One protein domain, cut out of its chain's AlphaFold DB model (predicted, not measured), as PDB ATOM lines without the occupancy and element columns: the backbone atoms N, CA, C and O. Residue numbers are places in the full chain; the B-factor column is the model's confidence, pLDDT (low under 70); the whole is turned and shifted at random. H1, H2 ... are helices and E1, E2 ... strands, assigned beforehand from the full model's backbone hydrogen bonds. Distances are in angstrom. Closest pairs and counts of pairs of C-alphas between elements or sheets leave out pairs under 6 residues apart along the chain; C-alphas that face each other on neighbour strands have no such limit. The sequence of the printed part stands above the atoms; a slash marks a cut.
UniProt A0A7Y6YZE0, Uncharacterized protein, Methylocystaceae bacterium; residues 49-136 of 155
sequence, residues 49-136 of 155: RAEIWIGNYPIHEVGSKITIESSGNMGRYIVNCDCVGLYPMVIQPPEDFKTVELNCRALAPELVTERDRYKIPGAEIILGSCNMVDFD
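AT A GLANCE: This is residues 49 to 136 of the 155 residues of an uncharacterized protein of Methylocystaceae bacterium (UniProt A0A7Y6YZE0). A small twisted sheet of four strands, E2, E1, E6 and E7, lies in the middle of a loose rod, with the two-stranded hairpin E3 and E4 toward one end and E5, H1 and the long strand E8 toward the other. The turn of that hairpin, residues 71 to 76, makes one tip of the rod, and residues 132 to 136 after E8 make the other. The printed part has 88 residues with one named helix and eight named strands, in the order E1, E2, E3, E4, E5, H1, E6, E7, E8; both sheets, E2 E1 E6 E7 and E3 E4, are antiparallel. The class is mixed, helices and strands; the whole is loose, with a radius of gyration of the C-alphas of 15.5 A and spans of 55 by 24 by 21 A.

HOW THE PARTS SIT: E1, residues 50 to 54, and E2, residues 57 to 59, form a hairpin, with N 59 and O 52 within hydrogen-bond range at 2.7 A. E3, residues 65 to 70, and E4, residues 77 to 83, form another, with N 78 and O 69 at 2.7 A. The closest C-alphas of E1 and E3, those of Ala 50 and Ile 66, are 7.3 A apart. E5, residues 89 to 91, pairs with no named strand. H1, residues 97 to 106, is only just on the four-stranded sheet, with 5 pairs of C-alphas within 10 A, and only grazes it with residues 103 to 106. In H1 every O i to N i+4 pair is within hydrogen-bond range. E6, residues 110 to 113, is an inner strand antiparallel to E1 at 149 degrees, with N 112 and O 51 at 2.7 A. E7, residues 117 to 119, is an edge strand and forms a hairpin with E6, with N 111 and O 118 at 2.8 A. E8, residues 124 to 131, pairs with no named strand; its closest C-alpha to H1 is that of Ile 125, 6.8 A from that of Arg 105.

IN THESE COORDINATES: E1 begins at C-alpha 50, (207.267, 209.637, 144.595). E4 is 18.0 A long from first to last C-alpha, E3 15.9 A and H1 14.3 A. E8, the longest strand, measures 23.3 A and ends at C-alpha 131, (180.582, 198.211, 154.549).

THE WHOLE: The C-alphas farthest apart, those of Met 74 and Asp 136, are 56.1 A apart. The printed part has no cut, and no link is long. The mean pLDDT of the printed part is 70.4; 39 residues are under 70, among them residues 60 to 65, 70 to 79, 81 to 90 and 128 to 136.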
ATOM      1  N   ARG A  49     209.817 212.221 141.497       69.81
ATOM      2  CA  ARG A  49     208.509 211.583 141.559       69.81
ATOM      3  C   ARG A  49     208.467 210.546 142.679       69.81
ATOM      4  O   ARG A  49     209.407 209.778 142.856       69.81
ATOM      5  N   ALA A  50     207.381 210.522 143.444       76.31
ATOM      6  CA  ALA A  50     207.267 209.637 144.595       76.31
ATOM      7  C   ALA A  50     205.828 209.181 144.837       76.31
ATOM      8  O   ALA A  50     204.886 209.961 144.705       76.31
ATOM      9  N   GLU A  51     205.701 207.929 145.258       77.38
ATOM     10  CA  GLU A  51     204.460 207.212 145.499       77.38
ATOM     11  C   GLU A  51     204.592 206.366 146.772       77.38
ATOM     12  O   GLU A  51     205.671 205.867 147.070       77.38
ATOM     13  N   ILE A  52     203.514 206.177 147.534       79.56
ATOM     14  CA  ILE A  52     203.471 205.209 148.633       79.56
ATOM     15  C   ILE A  52     202.732 203.957 148.202       79.56
ATOM     16  O   ILE A  52     201.694 204.050 147.562       79.56
ATOM     17  N   TRP A  53     203.251 202.801 148.589       81.38
ATOM     18  CA  TRP A  53     202.673 201.495 148.311       81.38
ATOM     19  C   TRP A  53     202.597 200.649 149.583       81.38
ATOM     20  O   TRP A  53     203.450 200.753 150.467       81.38
ATOM     21  N   ILE A  54     201.594 199.777 149.659       79.94
ATOM     22  CA  ILE A  54     201.514 198.697 150.642       79.94
ATOM     23  C   ILE A  54     201.267 197.367 149.927       79.94
ATOM     24  O   ILE A  54     200.219 197.134 149.326       79.94
ATOM     25  N   GLY A  55     202.278 196.496 149.921       78.38
ATOM     26  CA  GLY A  55     202.269 195.319 149.048       78.38
ATOM     27  C   GLY A  55     202.139 195.729 147.576       78.38
ATOM     28  O   GLY A  55     202.998 196.436 147.054       78.38
ATOM     29  N   ASN A  56     201.044 195.316 146.932       72.81
ATOM     30  CA  ASN A  56     200.739 195.635 145.530       72.81
ATOM     31  C   ASN A  56     199.711 196.767 145.377       72.81
ATOM     32  O   ASN A  56     199.184 196.960 144.285       72.81
ATOM     33  N   TYR A  57     199.398 197.489 146.455       72.38
ATOM     34  CA  TYR A  57     198.396 198.549 146.440       72.38
ATOM     35  C   TYR A  57     199.067 199.922 146.550       72.38
ATOM     36  O   TYR A  57     199.680 200.202 147.585       72.38
ATOM     37  N   PRO A  58     198.962 200.787 145.527       71.50
ATOM     38  CA  PRO A  58     199.360 202.179 145.649       71.50
ATOM     39  C   PRO A  58     198.446 202.905 146.635       71.50
ATOM     40  O   PRO A  58     197.264 202.598 146.761       71.50
ATOM     41  N   ILE A  59     198.985 203.899 147.321       70.19
ATOM     42  CA  ILE A  59     198.282 204.759 148.270       70.19
ATOM     43  C   ILE A  59     198.454 206.197 147.772       70.19
ATOM     44  O   ILE A  59     199.474 206.839 148.038       70.19
ATOM     45  N   HIS A  60     197.474 206.692 147.007       59.75
ATOM     46  CA  HIS A  60     197.472 208.047 146.438       59.75
ATOM     47  C   HIS A  60     196.102 208.717 146.566       59.75
ATOM     48  O   HIS A  60     195.102 208.159 146.121       59.75
ATOM     49  N   GLU A  61     196.077 209.962 147.050       52.31
ATOM     50  CA  GLU A  61     194.934 210.877 146.915       52.31
ATOM     51  C   GLU A  61     195.380 212.224 146.334       52.31
ATOM     52  O   GLU A  61     196.515 212.675 146.523       52.31
ATOM     53  N   VAL A  62     194.434 212.926 145.713       43.31
ATOM     54  CA  VAL A  62     194.486 214.380 145.549       43.31
ATOM     55  C   VAL A  62     194.520 215.032 146.938       43.31
ATOM     56  O   VAL A  62     193.542 214.990 147.670       43.31
ATOM     57  N   GLY A  63     195.647 215.650 147.301       43.34
ATOM     58  CA  GLY A  63     195.840 216.297 148.609       43.34
ATOM     59  C   GLY A  63     196.846 215.590 149.520       43.34
ATOM     60  O   GLY A  63     197.346 216.216 150.456       43.34
ATOM     61  N   SER A  64     197.228 214.347 149.200       56.44
ATOM     62  CA  SER A  64     198.391 213.691 149.806       56.44
ATOM     63  C   SER A  64     199.654 214.531 149.590       56.44
ATOM     64  O   SER A  64     199.909 215.021 148.485       56.44
ATOM     65  N   LYS A  65     200.470 214.689 150.638       63.16
ATOM     66  CA  LYS A  65     201.720 215.453 150.567       63.16
ATOM     67  C   LYS A  65     202.889 214.601 151.038       63.16
ATOM     68  O   LYS A  65     203.139 214.449 152.231       63.16
ATOM     69  N   ILE A  66     203.670 214.120 150.074       71.56
ATOM     70  CA  ILE A  66     205.013 213.609 150.340       71.56
ATOM     71  C   ILE A  66     205.947 214.818 150.371       71.56
ATOM     72  O   ILE A  66     206.188 215.478 149.361       71.56
ATOM     73  N   THR A  67     206.439 215.145 151.558       72.06
ATOM     74  CA  THR A  67     207.409 216.218 151.767       72.06
ATOM     75  C   THR A  67     208.795 215.599 151.853       72.06
ATOM     76  O   THR A  67     209.020 214.692 152.646       72.06
ATOM     77  N   ILE A  68     209.728 216.081 151.035       72.25
ATOM     78  CA  ILE A  68     211.105 215.585 151.012       72.25
ATOM     79  C   ILE A  68     212.034 216.760 151.257       72.25
ATOM     80  O   ILE A  68     212.166 217.653 150.415       72.25
ATOM     81  N   GLU A  69     212.659 216.763 152.425       72.75
ATOM     82  CA  GLU A  69     213.483 217.858 152.918       72.75
ATOM     83  C   GLU A  69     214.939 217.420 152.983       72.75
ATOM     84  O   GLU A  69     215.257 216.313 153.406       72.75
ATOM     85  N   SER A  70     215.860 218.276 152.547       68.94
ATOM     86  CA  SER A  70     217.285 217.981 152.703       68.94
ATOM     87  C   SER A  70     217.680 218.126 154.169       68.94
ATOM     88  O   SER A  70     217.372 219.137 154.794       68.94
ATOM     89  N   SER A  71     218.433 217.165 154.703       69.38
ATOM     90  CA  SER A  71     218.943 217.231 156.077       69.38
ATOM     91  C   SER A  71     220.216 218.091 156.207       69.38
ATOM     92  O   SER A  71     220.941 217.968 157.194       69.38
ATOM     93  N   GLY A  72     220.565 218.886 155.187       59.81
ATOM     94  CA  GLY A  72     221.727 219.784 155.199       59.81
ATOM     95  C   GLY A  72     223.093 219.119 154.977       59.81
ATOM     96  O   GLY A  72     224.085 219.824 154.827       59.81
ATOM     97  N   ASN A  73     223.158 217.786 154.891       62.09
ATOM     98  CA  ASN A  73     224.355 217.044 154.490       62.09
ATOM     99  C   ASN A  73     224.178 216.525 153.058       62.09
ATOM    100  O   ASN A  73     223.102 216.030 152.714       62.09
ATOM    101  N   MET A  74     225.223 216.613 152.225       55.50
ATOM    102  CA  MET A  74     225.194 216.042 150.872       55.50
ATOM    103  C   MET A  74     224.757 214.568 150.929       55.50
ATOM    104  O   MET A  74     225.371 213.765 151.629       55.50
ATOM    105  N   GLY A  75     223.682 214.232 150.210       55.44
ATOM    106  CA  GLY A  75     223.167 212.863 150.100       55.44
ATOM    107  C   GLY A  75     222.231 212.403 151.222       55.44
ATOM    108  O   GLY A  75     222.015 211.202 151.355       55.44
ATOM    109  N   ARG A  76     221.686 213.314 152.043       63.97
ATOM    110  CA  ARG A  76     220.673 212.965 153.055       63.97
ATOM    111  C   ARG A  76     219.397 213.786 152.891       63.97
ATOM    112  O   ARG A  76     219.411 215.014 153.020       63.97
ATOM    113  N   TYR A  77     218.294 213.087 152.645       68.12
ATOM    114  CA  TYR A  77     216.945 213.641 152.607       68.12
ATOM    115  C   TYR A  77     216.058 212.934 153.633       68.12
ATOM    116  O   TYR A  77     216.120 211.714 153.784       68.12
ATOM    117  N   ILE A  78     215.247 213.724 154.328       69.44
ATOM    118  CA  ILE A  78     214.187 213.290 155.228       69.44
ATOM    119  C   ILE A  78     212.900 213.296 154.415       69.44
ATOM    120  O   ILE A  78     212.498 214.334 153.886       69.44
ATOM    121  N   VAL A  79     212.262 212.138 154.303       68.44
ATOM    122  CA  VAL A  79     210.930 212.034 153.702       68.44
ATOM    123  C   VAL A  79     209.910 211.995 154.812       68.44
ATOM    124  O   VAL A  79     209.982 211.101 155.644       68.44
ATOM    125  N   ASN A  80     208.949 212.905 154.775       70.50
ATOM    126  CA  ASN A  80     207.722 212.845 155.550       70.50
ATOM    127  C   ASN A  80     206.576 212.583 154.570       70.50
ATOM    128  O   ASN A  80     206.281 213.433 153.730       70.50
ATOM    129  N   CYS A  81     205.929 211.425 154.655       69.50
ATOM    130  CA  CYS A  81     204.644 211.218 153.981       69.50
ATOM    131  C   CYS A  81     203.538 211.510 154.989       69.50
ATOM    132  O   CYS A  81     203.480 210.864 156.033       69.50
ATOM    133  N   ASP A  82     202.692 212.491 154.668       63.00
ATOM    134  CA  ASP A  82     201.340 212.587 155.214       63.00
ATOM    135  C   ASP A  82     200.384 212.259 154.071       63.00
ATOM    136  O   ASP A  82     200.065 213.095 153.215       63.00
ATOM    137  N   CYS A  83     200.044 210.978 153.989       63.06
ATOM    138  CA  CYS A  83     199.267 210.442 152.893       63.06
ATOM    139  C   CYS A  83     197.819 210.287 153.365       63.06
ATOM    140  O   CYS A  83     197.475 209.363 154.104       63.06
ATOM    141  N   VAL A  84     197.003 211.273 152.993       53.44
ATOM    142  CA  VAL A  84     195.557 211.343 153.232       53.44
ATOM    143  C   VAL A  84     194.889 210.663 152.036       53.44
ATOM    144  O   VAL A  84     195.310 210.944 150.924       53.44
ATOM    145  N   GLY A  85     193.948 209.737 152.259       50.78
ATOM    146  CA  GLY A  85     193.074 209.146 151.230       50.78
ATOM    147  C   GLY A  85     193.688 208.124 150.258       50.78
ATOM    148  O   GLY A  85     194.887 207.864 150.251       50.78
ATOM    149  N   LEU A  86     192.831 207.457 149.477       52.66
ATOM    150  CA  LEU A  86     192.996 206.033 149.171       52.66
ATOM    151  C   LEU A  86     192.864 205.556 147.741       52.66
ATOM    152  O   LEU A  86     191.976 205.973 147.004       52.66
ATOM    153  N   TYR A  87     193.574 204.451 147.512       52.62
ATOM    154  CA  TYR A  87     193.109 203.372 146.657       52.62
ATOM    155  C   TYR A  87     192.183 202.432 147.457       52.62
ATOM    156  O   TYR A  87     192.653 201.760 148.380       52.62
ATOM    157  N   PRO A  88     190.869 202.393 147.178       58.19
ATOM    158  CA  PRO A  88     189.959 201.489 147.869       58.19
ATOM    159  C   PRO A  88     190.364 200.034 147.608       58.19
ATOM    160  O   PRO A  88     190.425 199.593 146.463       58.19
ATOM    161  N   MET A  89     190.618 199.273 148.673       68.94
ATOM    162  CA  MET A  89     190.774 197.822 148.563       68.94
ATOM    163  C   MET A  89     189.401 197.169 148.669       68.94
ATOM    164  O   MET A  89     188.735 197.300 149.697       68.94
ATOM    165  N   VAL A  90     188.988 196.497 147.594       69.25
ATOM    166  CA  VAL A  90     187.706 195.793 147.502       69.25
ATOM    167  C   VAL A  90     187.874 194.387 148.035       69.25
ATOM    168  O   VAL A  90     188.563 193.574 147.431       69.25
ATOM    169  N   ILE A  91     187.207 194.096 149.143       70.56
ATOM    170  CA  ILE A  91     187.279 192.785 149.783       70.56
ATOM    171  C   ILE A  91     185.991 192.039 149.454       70.56
ATOM    172  O   ILE A  91     184.902 192.479 149.840       70.56
ATOM    173  N   GLN A  92     186.119 190.942 148.706       69.50
ATOM    174  CA  GLN A  92     185.007 190.088 148.287       69.50
ATOM    175  C   GLN A  92     185.145 188.685 148.892       69.50
ATOM    176  O   GLN A  92     186.264 188.195 149.046       69.50
ATOM    177  N   PRO A  93     184.031 187.989 149.182       65.25
ATOM    178  CA  PRO A  93     184.087 186.608 149.648       65.25
ATOM    179  C   PRO A  93     184.916 185.707 148.708       65.25
ATOM    180  O   PRO A  93     184.781 185.823 147.488       65.25
ATOM    181  N   PRO A  94     185.731 184.777 149.243       68.44
ATOM    182  CA  PRO A  94     185.798 184.373 150.649       68.44
ATOM    183  C   PRO A  94     186.727 185.228 151.525       68.44
ATOM    184  O   PRO A  94     186.839 184.934 152.712       68.44
ATOM    185  N   GLU A  95     187.402 186.244 150.977       71.06
ATOM    186  CA  GLU A  95     188.250 187.125 151.780       71.06
ATOM    187  C   GLU A  95     187.403 187.901 152.794       71.06
ATOM    188  O   GLU A  95     186.314 188.395 152.486       71.06
ATOM    189  N   ASP A  96     187.899 187.995 154.026       76.06
ATOM    190  CA  ASP A  96     187.248 188.736 155.096       76.06
ATOM    191  C   ASP A  96     188.035 190.003 155.450       76.06
ATOM    192  O   ASP A  96     189.266 190.053 155.370       76.06
ATOM    193  N   PHE A  97     187.301 191.035 155.875       74.81
ATOM    194  CA  PHE A  97     187.863 192.337 156.225       74.81
ATOM    195  C   PHE A  97     189.015 192.243 157.229       74.81
ATOM    196  O   PHE A  97     190.029 192.916 157.069       74.81
ATOM    197  N   LYS A  98     188.876 191.399 158.255       80.25
ATOM    198  CA  LYS A  98     189.831 191.316 159.360       80.25
ATOM    199  C   LYS A  98     191.156 190.713 158.905       80.25
ATOM    200  O   LYS A  98     192.213 191.161 159.338       80.25
ATOM    201  N   THR A  99     191.114 189.728 158.016       82.19
ATOM    202  CA  THR A  99     192.313 189.138 157.416       82.19
ATOM    203  C   THR A  99     193.064 190.164 156.566       82.19
ATOM    204  O   THR A  99     194.273 190.330 156.731       82.19
ATOM    205  N   VAL A 100     192.361 190.915 155.712       77.50
ATOM    206  CA  VAL A 100     192.982 191.976 154.895       77.50
ATOM    207  C   VAL A 100     193.519 193.112 155.772       77.50
ATOM    208  O   VAL A 100     194.626 193.595 155.535       77.50
ATOM    209  N   GLU A 101     192.791 193.487 156.827       79.44
ATOM    210  CA  GLU A 101     193.225 194.471 157.822       79.44
ATOM    211  C   GLU A 101     194.560 194.062 158.464       79.44
ATOM    212  O   GLU A 101     195.518 194.840 158.484       79.44
ATOM    213  N   LEU A 102     194.642 192.825 158.963       83.19
ATOM    214  CA  LEU A 102     195.844 192.284 159.599       83.19
ATOM    215  C   LEU A 102     197.027 192.242 158.630       83.19
ATOM    216  O   LEU A 102     198.135 192.623 159.008       83.19
ATOM    217  N   ASN A 103     196.787 191.839 157.380       81.81
ATOM    218  CA  ASN A 103     197.818 191.825 156.347       81.81
ATOM    219  C   ASN A 103     198.339 193.236 156.061       81.81
ATOM    220  O   ASN A 103     199.550 193.438 156.035       81.81
ATOM    221  N   CYS A 104     197.457 194.231 155.932       77.81
ATOM    222  CA  CYS A 104     197.871 195.621 155.734       77.81
ATOM    223  C   CYS A 104     198.730 196.123 156.899       77.81
ATOM    224  O   CYS A 104     199.763 196.738 156.675       77.81
ATOM    225  N   ARG A 105     198.371 195.816 158.150       78.81
ATOM    226  CA  ARG A 105     199.191 196.209 159.314       78.81
ATOM    227  C   ARG A 105     200.543 195.496 159.374       78.81
ATOM    228  O   ARG A 105     201.484 196.042 159.943       78.81
ATOM    229  N   ALA A 106     200.634 194.280 158.838       83.50
ATOM    230  CA  ALA A 106     201.868 193.500 158.813       83.50
ATOM    231  C   ALA A 106     202.837 193.941 157.701       83.50
ATOM    232  O   ALA A 106     204.044 193.707 157.805       83.50
ATOM    233  N   LEU A 107     202.329 194.568 156.638       80.69
ATOM    234  CA  LEU A 107     203.133 195.067 155.528       80.69
ATOM    235  C   LEU A 107     203.780 196.410 155.889       80.69
ATOM    236  O   LEU A 107     203.114 197.345 156.324       80.69
ATOM    237  N   ALA A 108     205.091 196.523 155.670       82.75
ATOM    238  CA  ALA A 108     205.786 197.800 155.786       82.75
ATOM    239  C   ALA A 108     205.479 198.657 154.545       82.75
ATOM    240  O   ALA A 108     205.743 198.183 153.437       82.75
ATOM    241  N   PRO A 109     204.970 199.893 154.697       84.75
ATOM    242  CA  PRO A 109     204.775 200.791 153.567       84.75
ATOM    243  C   PRO A 109     206.102 201.089 152.865       84.75
ATOM    244  O   PRO A 109     207.156 201.193 153.505       84.75
ATOM    245  N   GLU A 110     206.042 201.251 151.550       87.25
ATOM    246  CA  GLU A 110     207.191 201.546 150.702       87.25
ATOM    247  C   GLU A 110     206.984 202.875 149.978       87.25
ATOM    248  O   GLU A 110     205.942 203.105 149.375       87.25
ATOM    249  N   LEU A 111     207.994 203.740 150.013       83.00
ATOM    250  CA  LEU A 111     208.131 204.855 149.089       83.00
ATOM    251  C   LEU A 111     208.714 204.319 147.779       83.00
ATOM    252  O   LEU A 111     209.881 203.925 147.728       83.00
ATOM    253  N   VAL A 112     207.910 204.311 146.729       85.00
ATOM    254  CA  VAL A 112     208.323 204.009 145.362       85.00
ATOM    255  C   VAL A 112     208.698 205.319 144.679       85.00
ATOM    256  O   VAL A 112     207.995 206.321 144.784       85.00
ATOM    257  N   THR A 113     209.843 205.331 144.011       79.94
ATOM    258  CA  THR A 113     210.379 206.500 143.303       79.94
ATOM    259  C   THR A 113     210.713 206.122 141.865       79.94
ATOM    260  O   THR A 113     210.587 204.961 141.482       79.94
ATOM    261  N   GLU A 114     211.224 207.065 141.079       78.62
ATOM    262  CA  GLU A 114     211.664 206.786 139.712       78.62
ATOM    263  C   GLU A 114     212.884 205.846 139.596       78.62
ATOM    264  O   GLU A 114     213.194 205.409 138.491       78.62
ATOM    265  N   ARG A 115     213.597 205.539 140.695       79.44
ATOM    266  CA  ARG A 115     214.807 204.683 140.662       79.44
ATOM    267  C   ARG A 115     214.705 203.428 141.514       79.44
ATOM    268  O   ARG A 115     215.254 202.404 141.132       79.44
ATOM    269  N   ASP A 116     214.051 203.528 142.666       84.25
ATOM    270  CA  ASP A 116     214.110 202.508 143.713       84.25
ATOM    271  C   ASP A 116     212.857 202.499 144.598       84.25
ATOM    272  O   ASP A 116     212.023 203.415 144.568       84.25
ATOM    273  N   ARG A 117     212.771 201.458 145.435       86.75
ATOM    274  CA  ARG A 117     211.778 201.304 146.504       86.75
ATOM    275  C   ARG A 117     212.438 201.386 147.877       86.75
ATOM    276  O   ARG A 117     213.420 200.694 148.143       86.75
ATOM    277  N   TYR A 118     211.861 202.182 148.771       85.81
ATOM    278  CA  TYR A 118     212.375 202.407 150.120       85.81
ATOM    279  C   TYR A 118     211.315 202.077 151.163       85.81
ATOM    280  O   TYR A 118     210.273 202.724 151.221       85.81
ATOM    281  N   LYS A 119     211.589 201.106 152.038       87.56
ATOM    282  CA  LYS A 119     210.720 200.835 153.193       87.56
ATOM    283  C   LYS A 119     210.673 202.049 154.116       87.56
ATOM    284  O   LYS A 119     211.686 202.728 154.276       87.56
ATOM    285  N   ILE A 120     209.528 202.263 154.759       84.38
ATOM    286  CA  ILE A 120     209.296 203.320 155.750       84.38
ATOM    287  C   ILE A 120     209.222 202.668 157.141       84.38
ATOM    288  O   ILE A 120     208.146 202.241 157.566       84.38
ATOM    289  N   PRO A 121     210.351 202.512 157.866       76.56
ATOM    290  CA  PRO A 121     210.343 201.858 159.168       76.56
ATOM    291  C   PRO A 121     209.593 202.725 160.182       76.56
ATOM    292  O   PRO A 121     209.850 203.922 160.283       76.56
ATOM    293  N   GLY A 122     208.687 202.120 160.954       75.50
ATOM    294  CA  GLY A 122     207.920 202.841 161.977       75.50
ATOM    295  C   GLY A 122     206.807 203.734 161.427       75.50
ATOM    296  O   GLY A 122     206.361 204.630 162.137       75.50
ATOM    297  N   ALA A 123     206.365 203.507 160.185       79.75
ATOM    298  CA  ALA A 123     205.175 204.160 159.662       79.75
ATOM    299  C   ALA A 123     203.939 203.814 160.513       79.75
ATOM    300  O   ALA A 123     203.668 202.643 160.787       79.75
ATOM    301  N   GLU A 124     203.181 204.830 160.907       81.62
ATOM    302  CA  GLU A 124     201.860 204.678 161.497       81.62
ATOM    303  C   GLU A 124     200.838 204.445 160.380       81.62
ATOM    304  O   GLU A 124     200.747 205.225 159.429       81.62
ATOM    305  N   ILE A 125     200.071 203.361 160.504       79.06
ATOM    306  CA  ILE A 125     199.013 202.991 159.563       79.06
ATOM    307  C   ILE A 125     197.661 203.155 160.263       79.06
ATOM    308  O   ILE A 125     197.316 202.396 161.178       79.06
ATOM    309  N   ILE A 126     196.881 204.127 159.800       76.06
ATOM    310  CA  ILE A 126     195.509 204.371 160.248       76.06
ATOM    311  C   ILE A 126     194.555 203.739 159.238       76.06
ATOM    312  O   ILE A 126     194.632 204.017 158.042       76.06
ATOM    313  N   LEU A 127     193.655 202.888 159.734       74.31
ATOM    314  CA  LEU A 127     192.696 202.149 158.920       74.31
ATOM    315  C   LEU A 127     191.281 202.681 159.141       74.31
ATOM    316  O   LEU A 127     190.839 202.800 160.282       74.31
ATOM    317  N   GLY A 128     190.569 202.956 158.055       67.75
ATOM    318  CA  GLY A 128     189.125 203.173 158.036       67.75
ATOM    319  C   GLY A 128     188.449 202.080 157.216       67.75
ATOM    320  O   GLY A 128     189.091 201.418 156.412       67.75
ATOM    321  N   SER A 129     187.154 201.860 157.395       69.44
ATOM    322  CA  SER A 129     186.414 200.942 156.527       69.44
ATOM    323  C   SER A 129     184.984 201.405 156.351       69.44
ATOM    324  O   SER A 129     184.421 202.032 157.250       69.44
ATOM    325  N   CYS A 130     184.397 201.090 155.202       63.81
ATOM    326  CA  CYS A 130     182.954 201.144 155.031       63.81
ATOM    327  C   CYS A 130     182.445 199.799 154.513       63.81
ATOM    328  O   CYS A 130     183.105 199.124 153.718       63.81
ATOM    329  N   ASN A 131     181.280 199.395 155.014       62.94
ATOM    330  CA  ASN A 131     180.582 198.211 154.549       62.94
ATOM    331  C   ASN A 131     179.499 198.640 153.560       62.94
ATOM    332  O   ASN A 131     178.637 199.452 153.892       62.94
ATOM    333  N   MET A 132     179.537 198.112 152.341       58.22
ATOM    334  CA  MET A 132     178.669 198.620 151.283       58.22
ATOM    335  C   MET A 132     177.216 198.128 151.363       58.22
ATOM    336  O   MET A 132     176.349 198.760 150.768       58.22
ATOM    337  N   VAL A 133     176.902 197.124 152.196       52.75
ATOM    338  CA  VAL A 133     175.493 196.777 152.514       52.75
ATOM    339  C   VAL A 133     174.755 197.882 153.283       52.75
ATOM    340  O   VAL A 133     173.527 197.896 153.281       52.75
ATOM    341  N   ASP A 134     175.458 198.840 153.900       47.47
ATOM    342  CA  ASP A 134     174.810 199.985 154.564       47.47
ATOM    343  C   ASP A 134     174.229 201.000 153.551       47.47
ATOM    344  O   ASP A 134     173.406 201.846 153.911       47.47
ATOM    345  N   PHE A 135     174.610 200.899 152.270       48.16
ATOM    346  CA  PHE A 135     174.222 201.827 151.198       48.16
ATOM    347  C   PHE A 135     173.060 201.323 150.323       48.16
ATOM    348  O   PHE A 135     172.420 202.130 149.638       48.16
ATOM    349  N   ASP A 136     172.722 200.029 150.407       43.31
ATOM    350  CA  ASP A 136     171.669 199.349 149.625       43.31
ATOM    351  C   ASP A 136     170.266 199.958 149.791       43.31
ATOM    352  O   ASP A 136     169.360 199.684 149.006       43.31
TER     353      ASP A 136